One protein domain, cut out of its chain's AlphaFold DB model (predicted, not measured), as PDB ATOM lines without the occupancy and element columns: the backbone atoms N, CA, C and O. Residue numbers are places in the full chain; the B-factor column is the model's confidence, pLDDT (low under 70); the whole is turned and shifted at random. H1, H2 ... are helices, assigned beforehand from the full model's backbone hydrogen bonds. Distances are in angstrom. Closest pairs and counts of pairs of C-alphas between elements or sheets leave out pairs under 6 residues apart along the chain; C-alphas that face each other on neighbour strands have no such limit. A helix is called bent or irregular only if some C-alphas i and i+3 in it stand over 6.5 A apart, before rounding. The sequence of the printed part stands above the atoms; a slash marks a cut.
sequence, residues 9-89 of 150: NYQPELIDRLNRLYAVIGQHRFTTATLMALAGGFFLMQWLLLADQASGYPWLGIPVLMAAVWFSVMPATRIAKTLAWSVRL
ATOM      1  N   ASN A   9     100.056 119.365  79.321       76.69
ATOM      2  CA  ASN A   9      99.087 120.160  80.074       76.69
ATOM      3  C   ASN A   9      98.097 119.308  80.886       76.69
ATOM      4  O   ASN A   9      96.941 119.688  81.082       76.69
ATOM      5  N   TYR A  10      98.535 118.146  81.365       81.38
ATOM      6  CA  TYR A  10      97.741 117.273  82.210       81.38
ATOM      7  C   TYR A  10      98.186 117.376  83.669       81.38
ATOM      8  O   TYR A  10      99.371 117.452  83.986       81.38
ATOM      9  N   GLN A  11      97.204 117.380  84.567       83.19
ATOM     10  CA  GLN A  11      97.397 117.301  86.007       83.19
ATOM     11  C   GLN A  11      96.279 116.418  86.582       83.19
ATOM     12  O   GLN A  11      95.108 116.656  86.269       83.19
ATOM     13  N   PRO A  12      96.596 115.413  87.419       85.31
ATOM     14  CA  PRO A  12      95.582 114.584  88.053       85.31
ATOM     15  C   PRO A  12      94.604 115.433  88.864       85.31
ATOM     16  O   PRO A  12      95.007 116.337  89.601       85.31
ATOM     17  N   GLU A  13      93.314 115.109  88.790       83.38
ATOM     18  CA  GLU A  13      92.262 115.901  89.440       83.38
ATOM     19  C   GLU A  13      92.453 115.980  90.966       83.38
ATOM     20  O   GLU A  13      92.254 117.030  91.579       83.38
ATOM     21  N   LEU A  14      92.918 114.886  91.584       83.56
ATOM     22  CA  LEU A  14      93.283 114.857  93.002       83.56
ATOM     23  C   LEU A  14      94.381 115.883  93.324       83.56
ATOM     24  O   LEU A  14      94.282 116.593  94.324       83.56
ATOM     25  N   ILE A  15      95.403 115.991  92.475       86.00
ATOM     26  CA  ILE A  15      96.519 116.921  92.668       86.00
ATOM     27  C   ILE A  15      96.051 118.370  92.493       86.00
ATOM     28  O   ILE A  15      96.436 119.227  93.283       86.00
ATOM     29  N   ASP A  16      95.187 118.659  91.513       86.25
ATOM     30  CA  ASP A  16      94.591 119.999  91.359       86.25
ATOM     31  C   ASP A  16      93.786 120.421  92.589       86.25
ATOM     32  O   ASP A  16      93.985 121.508  93.134       86.25
ATOM     33  N   ARG A  17      92.937 119.529  93.102       84.00
ATOM     34  CA  ARG A  17      92.152 119.804  94.311       84.00
ATOM     35  C   ARG A  17      93.045 120.017  95.538       84.00
ATOM     36  O   ARG A  17      92.815 120.965  96.289       84.00
ATOM     37  N   LEU A  18      94.084 119.198  95.716       85.19
ATOM     38  CA  LEU A  18      95.073 119.369  96.789       85.19
ATOM     39  C   LEU A  18      95.823 120.701  96.671       85.19
ATOM     40  O   LEU A  18      96.002 121.389  97.673       85.19
ATOM     41  N   ASN A  19      96.193 121.112  95.458       86.75
ATOM     42  CA  ASN A  19      96.852 122.393  95.212       86.75
ATOM     43  C   ASN A  19      95.948 123.593  95.492       86.75
ATOM     44  O   ASN A  19      96.412 124.580  96.065       86.75
ATOM     45  N   ARG A  20      94.668 123.530  95.109       85.56
ATOM     46  CA  ARG A  20      93.685 124.573  95.442       85.56
ATOM     47  C   ARG A  20      93.540 124.713  96.949       85.56
ATOM     48  O   ARG A  20      93.640 125.817  97.475       85.56
ATOM     49  N   LEU A  21      93.360 123.592  97.643       85.19
ATOM     50  CA  LEU A  21      93.243 123.559  99.096       85.19
ATOM     51  C   LEU A  21      94.511 124.107  99.768       85.19
ATOM     52  O   LEU A  21      94.428 124.937 100.668       85.19
ATOM     53  N   TYR A  22      95.681 123.694  99.287       86.31
ATOM     54  CA  TYR A  22      96.968 124.200  99.744       86.31
ATOM     55  C   TYR A  22      97.105 125.710  99.560       86.31
ATOM     56  O   TYR A  22      97.524 126.391 100.488       86.31
ATOM     57  N   ALA A  23      96.707 126.245  98.404       86.12
ATOM     58  CA  ALA A  23      96.748 127.679  98.142       86.12
ATOM     59  C   ALA A  23      95.833 128.458  99.100       86.12
ATOM     60  O   ALA A  23      96.269 129.444  99.693       86.12
ATOM     61  N   VAL A  24      94.602 127.978  99.308       86.00
ATOM     62  CA  VAL A  24      93.646 128.588 100.246       86.00
ATOM     63  C   VAL A  24      94.195 128.566 101.674       86.00
ATOM     64  O   VAL A  24      94.170 129.584 102.360       86.00
ATOM     65  N   ILE A  25      94.739 127.434 102.124       86.06
ATOM     66  CA  ILE A  25      95.324 127.312 103.467       86.06
ATOM     67  C   ILE A  25      96.567 128.190 103.595       86.06
ATOM     68  O   ILE A  25      96.715 128.888 104.591       86.06
ATOM     69  N   GLY A  26      97.448 128.196 102.596       84.50
ATOM     70  CA  GLY A  26      98.644 129.034 102.592       84.50
ATOM     71  C   GLY A  26      98.308 130.516 102.765       84.50
ATOM     72  O   GLY A  26      98.983 131.205 103.525       84.50
ATOM     73  N   GLN A  27      97.230 130.983 102.129       86.31
ATOM     74  CA  GLN A  27      96.779 132.375 102.199       86.31
ATOM     75  C   GLN A  27      95.997 132.703 103.477       86.31
ATOM     76  O   GLN A  27      96.176 133.781 104.039       86.31
ATOM     77  N   HIS A  28      95.146 131.793 103.955       86.88
ATOM     78  CA  HIS A  28      94.162 132.108 104.996       86.88
ATOM     79  C   HIS A  28      94.384 131.399 106.336       86.88
ATOM     80  O   HIS A  28      93.629 131.656 107.270       86.88
ATOM     81  N   ARG A  29      95.401 130.535 106.493       83.56
ATOM     82  CA  ARG A  29      95.581 129.729 107.722       83.56
ATOM     83  C   ARG A  29      95.598 130.551 109.007       83.56
ATOM     84  O   ARG A  29      94.991 130.129 109.983       83.56
ATOM     85  N   PHE A  30      96.248 131.715 109.004       86.31
ATOM     86  CA  PHE A  30      96.340 132.561 110.191       86.31
ATOM     87  C   PHE A  30      95.011 133.248 110.484       86.31
ATOM     88  O   PHE A  30      94.575 133.242 111.625       86.31
ATOM     89  N   THR A  31      94.317 133.743 109.457       88.38
ATOM     90  CA  THR A  31      92.965 134.300 109.602       88.38
ATOM     91  C   THR A  31      92.003 133.259 110.170       88.38
ATOM     92  O   THR A  31      91.295 133.531 111.137       88.38
ATOM     93  N   THR A  32      92.023 132.040 109.625       86.75
ATOM     94  CA  THR A  32      91.216 130.918 110.114       86.75
ATOM     95  C   THR A  32      91.575 130.565 111.558       86.75
ATOM     96  O   THR A  32      90.676 130.398 112.378       86.75
ATOM     97  N   ALA A  33      92.866 130.512 111.898       88.06
ATOM     98  CA  ALA A  33      93.316 130.257 113.263       88.06
ATOM     99  C   ALA A  33      92.856 131.345 114.241       88.06
ATOM    100  O   ALA A  33      92.382 131.020 115.325       88.06
ATOM    101  N   THR A  34      92.929 132.625 113.867       88.88
ATOM    102  CA  THR A  34      92.450 133.729 114.707       88.88
ATOM    103  C   THR A  34      90.947 133.636 114.950       88.88
ATOM    104  O   THR A  34      90.507 133.754 116.092       88.88
ATOM    105  N   LEU A  35      90.154 133.358 113.912       91.00
ATOM    106  CA  LEU A  35      88.707 133.169 114.051       91.00
ATOM    107  C   LEU A  35      88.373 131.973 114.950       91.00
ATOM    108  O   LEU A  35      87.503 132.082 115.811       91.00
ATOM    109  N   MET A  36      89.092 130.857 114.797       89.50
ATOM    110  CA  MET A  36      88.957 129.704 115.689       89.50
ATOM    111  C   MET A  36      89.338 130.068 117.125       89.50
ATOM    112  O   MET A  36      88.614 129.714 118.046       89.50
ATOM    113  N   ALA A  37      90.417 130.822 117.343       90.56
ATOM    114  CA  ALA A  37      90.828 131.230 118.684       90.56
ATOM    115  C   ALA A  37      89.765 132.103 119.371       90.56
ATOM    116  O   ALA A  37      89.422 131.861 120.528       90.56
ATOM    117  N   LEU A  38      89.192 133.063 118.638       90.94
ATOM    118  CA  LEU A  38      88.092 133.899 119.123       90.94
ATOM    119  C   LEU A  38      86.846 133.064 119.439       90.94
ATOM    120  O   LEU A  38      86.272 133.206 120.517       90.94
ATOM    121  N   ALA A  39      86.457 132.157 118.540       87.94
ATOM    122  CA  ALA A  39      85.318 131.269 118.756       87.94
ATOM    123  C   ALA A  39      85.534 130.351 119.969       87.94
ATOM    124  O   ALA A  39      84.639 130.193 120.795       87.94
ATOM    125  N   GLY A  40      86.732 129.781 120.118       85.25
ATOM    126  CA  GLY A  40      87.092 128.935 121.249       85.25
ATOM    127  C   GLY A  40      87.069 129.692 122.578       85.25
ATOM    128  O   GLY A  40      86.506 129.197 123.554       85.25
ATOM    129  N   GLY A  41      87.586 130.925 122.596       86.31
ATOM    130  CA  GLY A  41      87.460 131.831 123.738       86.31
ATOM    131  C   GLY A  41      86.000 132.136 124.082       86.31
ATOM    132  O   GLY A  41      85.616 132.048 125.246       86.31
ATOM    133  N   PHE A  42      85.164 132.397 123.075       87.06
ATOM    134  CA  PHE A  42      83.732 132.636 123.264       87.06
ATOM    135  C   PHE A  42      83.009 131.421 123.862       87.06
ATOM    136  O   PHE A  42      82.244 131.575 124.811       87.06
ATOM    137  N   PHE A  43      83.293 130.206 123.375       85.19
ATOM    138  CA  PHE A  43      82.751 128.972 123.953       85.19
ATOM    139  C   PHE A  43      83.151 128.803 125.423       85.19
ATOM    140  O   PHE A  43      82.297 128.486 126.244       85.19
ATOM    141  N   LEU A  44      84.410 129.061 125.785       83.38
ATOM    142  CA  LEU A  44      84.845 128.973 127.185       83.38
ATOM    143  C   LEU A  44      84.152 130.011 128.078       83.38
ATOM    144  O   LEU A  44      83.763 129.695 129.202       83.38
ATOM    145  N   MET A  45      83.947 131.227 127.567       82.50
ATOM    146  CA  MET A  45      83.261 132.304 128.287       82.50
ATOM    147  C   MET A  45      81.760 132.050 128.487       82.50
ATOM    148  O   MET A  45      81.155 132.722 129.322       82.50
ATOM    149  N   GLN A  46      81.151 131.067 127.808       76.44
ATOM    150  CA  GLN A  46      79.742 130.713 128.036       76.44
ATOM    151  C   GLN A  46      79.462 130.353 129.504       76.44
ATOM    152  O   GLN A  46      78.408 130.728 130.005       76.44
ATOM    153  N   TRP A  47      80.404 129.719 130.222       67.56
ATOM    154  CA  TRP A  47      80.249 129.434 131.664       67.56
ATOM    155  C   TRP A  47      80.111 130.695 132.525       67.56
ATOM    156  O   TRP A  47      79.498 130.643 133.585       67.56
ATOM    157  N   LEU A  48      80.725 131.804 132.105       68.38
ATOM    158  CA  LEU A  48      80.745 133.059 132.859       68.38
ATOM    159  C   LEU A  48      79.530 133.938 132.544       68.38
ATOM    160  O   LEU A  48      79.123 134.742 133.376       68.38
ATOM    161  N   LEU A  49      78.973 133.805 131.336       65.31
ATOM    162  CA  LEU A  49      77.903 134.665 130.824       65.31
ATOM    163  C   LEU A  49      76.507 134.039 130.956       65.31
ATOM    164  O   LEU A  49      75.526 134.770 131.071       65.31
ATOM    165  N   LEU A  50      76.401 132.707 130.956       64.94
ATOM    166  CA  LEU A  50      75.146 131.985 131.165       64.94
ATOM    167  C   LEU A  50      75.120 131.431 132.595       64.94
ATOM    168  O   LEU A  50      75.541 130.307 132.849       64.94
ATOM    169  N   ALA A  51      74.639 132.253 133.531       56.97
ATOM    170  CA  ALA A  51      74.529 131.919 134.954       56.97
ATOM    171  C   ALA A  51      73.521 130.789 135.261       56.97
ATOM    172  O   ALA A  51      73.522 130.269 136.373       56.97
ATOM    173  N   ASP A  52      72.691 130.395 134.287       59.31
ATOM    174  CA  ASP A  52      71.666 129.362 134.434       59.31
ATOM    175  C   ASP A  52      71.981 128.186 133.490       59.31
ATOM    176  O   ASP A  52      71.900 128.273 132.260       59.31
ATOM    177  N   GLN A  53      72.486 127.107 134.083       58.81
ATOM    178  CA  GLN A  53      73.063 125.948 133.410       58.81
ATOM    179  C   GLN A  53      71.982 125.085 132.743       58.81
ATOM    180  O   GLN A  53      71.290 124.344 133.433       58.81
ATOM    181  N   ALA A  54      71.890 125.090 131.407       53.94
ATOM    182  CA  ALA A  54      71.280 123.967 130.669       53.94
ATOM    183  C   ALA A  54      71.611 123.883 129.164       53.94
ATOM    184  O   ALA A  54      71.469 122.806 128.592       53.94
ATOM    185  N   SER A  55      72.027 124.965 128.492       58.19
ATOM    186  CA  SER A  55      72.010 125.009 127.011       58.19
ATOM    187  C   SER A  55      73.343 125.324 126.316       58.19
ATOM    188  O   SER A  55      73.361 125.561 125.108       58.19
ATOM    189  N   GLY A  56      74.469 125.319 127.037       62.69
ATOM    190  CA  GLY A  56      75.794 125.612 126.475       62.69
ATOM    191  C   GLY A  56      76.659 124.373 126.229       62.69
ATOM    192  O   GLY A  56      76.542 123.370 126.930       62.69
ATOM    193  N   TYR A  57      77.612 124.481 125.297       74.75
ATOM    194  CA  TYR A  57      78.658 123.470 125.073       74.75
ATOM    195  C   TYR A  57      80.061 124.057 125.263       74.75
ATOM    196  O   TYR A  57      80.901 124.002 124.364       74.75
ATOM    197  N   PRO A  58      80.358 124.626 126.434       73.44
ATOM    198  CA  PRO A  58      81.596 125.363 126.640       73.44
ATOM    199  C   PRO A  58      82.860 124.501 126.564       73.44
ATOM    200  O   PRO A  58      83.924 124.985 126.184       73.44
ATOM    201  N   TRP A  59      82.747 123.200 126.850       81.69
ATOM    202  CA  TRP A  59      83.830 122.239 126.636       81.69
ATOM    203  C   TRP A  59      84.271 122.144 125.167       81.69
ATOM    204  O   TRP A  59      85.396 121.717 124.922       81.69
ATOM    205  N   LEU A  60      83.455 122.594 124.198       83.25
ATOM    206  CA  LEU A  60      83.857 122.723 122.790       83.25
ATOM    207  C   LEU A  60      84.887 123.837 122.561       83.25
ATOM    208  O   LEU A  60      85.578 123.821 121.544       83.25
ATOM    209  N   GLY A  61      85.059 124.768 123.501       83.19
ATOM    210  CA  GLY A  61      86.078 125.809 123.390       83.19
ATOM    211  C   GLY A  61      87.499 125.248 123.366       83.19
ATOM    212  O   GLY A  61      88.324 125.699 122.573       83.19
ATOM    213  N   ILE A  62      87.769 124.202 124.155       85.31
ATOM    214  CA  ILE A  62      89.083 123.539 124.213       85.31
ATOM    215  C   ILE A  62      89.488 122.931 122.855       85.31
ATOM    216  O   ILE A  62      90.546 123.303 122.346       85.31
ATOM    217  N   PRO A  63      88.702 122.039 122.214       88.75
ATOM    218  CA  PRO A  63      89.074 121.475 120.919       88.75
ATOM    219  C   PRO A  63      89.162 122.534 119.812       88.75
ATOM    220  O   PRO A  63      90.020 122.418 118.939       88.75
ATOM    221  N   VAL A  64      88.345 123.593 119.861       87.88
ATOM    222  CA  VAL A  64      88.427 124.704 118.899       87.88
ATOM    223  C   VAL A  64      89.731 125.497 119.069       87.88
ATOM    224  O   VAL A  64      90.392 125.808 118.076       87.88
ATOM    225  N   LEU A  65      90.166 125.763 120.305       88.69
ATOM    226  CA  LEU A  65      91.466 126.393 120.574       88.69
ATOM    227  C   LEU A  65      92.635 125.503 120.145       88.69
ATOM    228  O   LEU A  65      93.584 125.984 119.527       88.69
ATOM    229  N   MET A  66      92.554 124.198 120.409       90.94
ATOM    230  CA  MET A  66      93.557 123.237 119.946       90.94
ATOM    231  C   MET A  66      93.660 123.229 118.415       90.94
ATOM    232  O   MET A  66      94.767 123.215 117.874       90.94
ATOM    233  N   ALA A  67      92.528 123.303 117.708       87.88
ATOM    234  CA  ALA A  67      92.508 123.436 116.254       87.88
ATOM    235  C   ALA A  67      93.147 124.758 115.788       87.88
ATOM    236  O   ALA A  67      93.937 124.748 114.846       87.88
ATOM    237  N   ALA A  68      92.889 125.877 116.472       89.44
ATOM    238  CA  ALA A  68      93.510 127.167 116.161       89.44
ATOM    239  C   ALA A  68      95.046 127.116 116.262       89.44
ATOM    240  O   ALA A  68      95.760 127.563 115.357       89.44
ATOM    241  N   VAL A  69      95.565 126.522 117.343       90.94
ATOM    242  CA  VAL A  69      97.010 126.319 117.533       90.94
ATOM    243  C   VAL A  69      97.568 125.408 116.443       90.94
ATOM    244  O   VAL A  69      98.575 125.738 115.817       90.94
ATOM    245  N   TRP A  70      96.888 124.298 116.147       91.12
ATOM    246  CA  TRP A  70      97.282 123.381 115.078       91.12
ATOM    247  C   TRP A  70      97.405 124.084 113.720       91.12
ATOM    248  O   TRP A  70      98.424 123.930 113.046       91.12
ATOM    249  N   PHE A  71      96.420 124.906 113.344       88.56
ATOM    250  CA  PHE A  71      96.441 125.683 112.098       88.56
ATOM    251  C   PHE A  71      97.572 126.720 112.043       88.56
ATOM    252  O   PHE A  71      98.047 127.051 110.956       88.56
ATOM    253  N   SER A  72      98.008 127.218 113.201       87.12
ATOM    254  CA  SER A  72      99.077 128.215 113.304       87.12
ATOM    255  C   SER A  72     100.472 127.595 113.199       87.12
ATOM    256  O   SER A  72     101.364 128.192 112.600       87.12
ATOM    257  N   VAL A  73     100.667 126.404 113.776       88.50
ATOM    258  CA  VAL A  73     101.993 125.774 113.908       88.50
ATOM    259  C   VAL A  73     102.294 124.799 112.769       88.50
ATOM    260  O   VAL A  73     103.442 124.687 112.336       88.50
ATOM    261  N   MET A  74     101.296 124.071 112.263       87.69
ATOM    262  CA  MET A  74     101.549 123.040 111.257       87.69
ATOM    263  C   MET A  74     101.812 123.622 109.861       87.69
ATOM    264  O   MET A  74     101.240 124.648 109.474       87.69
ATOM    265  N   PRO A  75     102.657 122.954 109.052       84.44
ATOM    266  CA  PRO A  75     102.870 123.353 107.670       84.44
ATOM    267  C   PRO A  75     101.571 123.205 106.872       84.44
ATOM    268  O   PRO A  75     100.817 122.241 107.050       84.44
ATOM    269  N   ALA A  76     101.333 124.140 105.951       84.00
ATOM    270  CA  ALA A  76     100.117 124.177 105.141       84.00
ATOM    271  C   ALA A  76      99.904 122.878 104.338       84.00
ATOM    272  O   ALA A  76      98.764 122.462 104.147       84.00
ATOM    273  N   THR A  77     100.978 122.174 103.963       83.50
ATOM    274  CA  THR A  77     100.915 120.860 103.303       83.50
ATOM    275  C   THR A  77     100.276 119.790 104.189       83.50
ATOM    276  O   THR A  77      99.442 119.016 103.717       83.50
ATOM    277  N   ARG A  78     100.593 119.755 105.491       84.69
ATOM    278  CA  ARG A  78      99.964 118.814 106.432       84.69
ATOM    279  C   ARG A  78      98.494 119.146 106.643       84.69
ATOM    280  O   ARG A  78      97.675 118.234 106.577       84.69
ATOM    281  N   ILE A  79      98.163 120.424 106.824       83.31
ATOM    282  CA  ILE A  79      96.775 120.880 106.999       83.31
ATOM    283  C   ILE A  79      95.950 120.538 105.746       83.31
ATOM    284  O   ILE A  79      94.869 119.957 105.854       83.31
ATOM    285  N   ALA A  80      96.490 120.805 104.554       83.81
ATOM    286  CA  ALA A  80      95.854 120.464 103.285       83.81
ATOM    287  C   ALA A  80      95.640 118.955 103.159       83.81
ATOM    288  O   ALA A  80      94.534 118.513 102.877       83.81
ATOM    289  N   LYS A  81      96.656 118.138 103.455       81.56
ATOM    290  CA  LYS A  81      96.522 116.678 103.414       81.56
ATOM    291  C   LYS A  81      95.458 116.158 104.385       81.56
ATOM    292  O   LYS A  81      94.721 115.244 104.025       81.56
ATOM    293  N   THR A  82      95.359 116.718 105.594       83.19
ATOM    294  CA  THR A  82      94.328 116.319 106.569       83.19
ATOM    295  C   THR A  82      92.929 116.728 106.125       83.19
ATOM    296  O   THR A  82      92.002 115.924 106.192       83.19
ATOM    297  N   LEU A  83      92.781 117.945 105.599       81.06
ATOM    298  CA  LEU A  83      91.504 118.449 105.098       81.06
ATOM    299  C   LEU A  83      91.123 117.830 103.749       81.06
ATOM    300  O   LEU A  83      89.957 117.830 103.387       81.06
ATOM    301  N   ALA A  84      92.060 117.209 103.030       76.44
ATOM    302  CA  ALA A  84      91.771 116.505 101.785       76.44
ATOM    303  C   ALA A  84      90.785 115.340 101.960       76.44
ATOM    304  O   ALA A  84      90.168 114.931 100.982       76.44
ATOM    305  N   TRP A  85      90.599 114.816 103.178       70.88
ATOM    306  CA  TRP A  85      89.554 113.824 103.446       70.88
ATOM    307  C   TRP A  85      88.140 114.417 103.295       70.88
ATOM    308  O   TRP A  85      87.224 113.717 102.871       70.88
ATOM    309  N   SER A  86      87.935 115.716 103.544       66.19
ATOM    310  CA  SER A  86      86.620 116.336 103.324       66.19
ATOM    311  C   SER A  86      86.267 116.469 101.840       66.19
ATOM    312  O   SER A  86      85.110 116.694 101.486       66.19
ATOM    313  N   VAL A  87      87.249 116.327 100.951       63.69
ATOM    314  CA  VAL A  87      87.017 116.248  99.514       63.69
ATOM    315  C   VAL A  87      86.552 114.820  99.225       63.69
ATOM    316  O   VAL A  87      87.294 113.870  99.452       63.69
ATOM    317  N   ARG A  88      85.317 114.639  98.732       58.03
ATOM    318  CA  ARG A  88      84.856 113.340  98.206       58.03
ATOM    319  C   ARG A  88      85.827 112.904  97.107       58.03
ATOM    320  O   ARG A  88      85.827 113.476  96.017       58.03
ATOM    321  N   LEU A  89      86.674 111.932  97.421       62.12
ATOM    322  CA  LEU A  89      87.635 111.361  96.490       62.12
ATOM    323  C   LEU A  89      87.087 110.042  95.962       62.12
ATOM    324  O   LEU A  89      86.515 109.251  96.711       62.12
TER     325      LEU A  89
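This is residues 9 to 89 of the 150 residues of an uncharacterized protein of Halothiobacillus sp. 24-54-40 (UniProt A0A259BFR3). Look first for one long, bent helix, H1, whose two arms, H1a and H1b, open as a wide V; H2 folds back along H1b to make a helical hairpin, and the short H3 packs across H1a. The loop at the far end of the hairpin sticks out at residues 49 to 54, of which 49 belongs to H1b. You have 81 printed residues with three named helices, in the order H1, H2, H3, and no named strand; the class is all helix. The whole is loose, with a radius of gyration of the C-alphas of 16.7 A, and the C-alphas span 61 by 23 by 13 A.

Start at H1, residues 13 to 49, assigned as one helix by its hydrogen bonds but bent: C-alphas 27 and 30 are 8.0 A apart. Read it as two arms, H1a, residues 13 to 27, and H1b, residues 30 to 49, at a steep tilt of 67 degrees. Next comes H2, residues 58 to 73, which touches H1b with 42 pairs of C-alphas within 8 A; the closest C-alphas, those of Gly 40 and Gly 61, are 3.9 A apart. This hairpin runs opposite ways at a shallow tilt of 20 degrees. Then look at H3, residues 76 to 86, which touches H1a; the closest C-alphas, those of Tyr 22 and Ala 80, are 5.3 A apart. These two run opposite ways at a steep tilt of 54 degrees. H2 and H3 are close but not clearly touching, with the C-alphas of Phe 71 and Ile 79 closest at 7.0 A. H1a and H2 are apart, and H1b and H3 are apart. Along the backbone, every O i to N i+4 pair of H1a is within hydrogen-bond range, against 14 of 16 in H1b, 10 of 12 in H2 and 5 of 7 in H3.

Find C-alpha 13 at (92.262, 115.901, 89.440); from there H1a runs 21.3 A to C-alpha 27. H1b covers 27.8 A from C-alpha 30 to C-alpha 49 at (77.903, 134.665, 130.824). H2 takes you 24.0 A from C-alpha 58 to C-alpha 73. H3 goes 15.7 A from C-alpha 76 to C-alpha 86 at (86.620, 116.336, 103.324); it is neither bent nor irregular, but only just, with C-alphas 82 and 85 at 6.2 A.

The two C-alphas farthest apart, those of Asn 9 and Asp 52, are 61.6 A apart. The printed part has no cut; the link from H1 to H2 is short, with 8 residues, and that from H2 to H3 is tight, with 2. In the B-factor column, the mean pLDDT of the printed part is 81.0, and you will find values under 70 at residues 47 to 56 and 86 to 89 of this model.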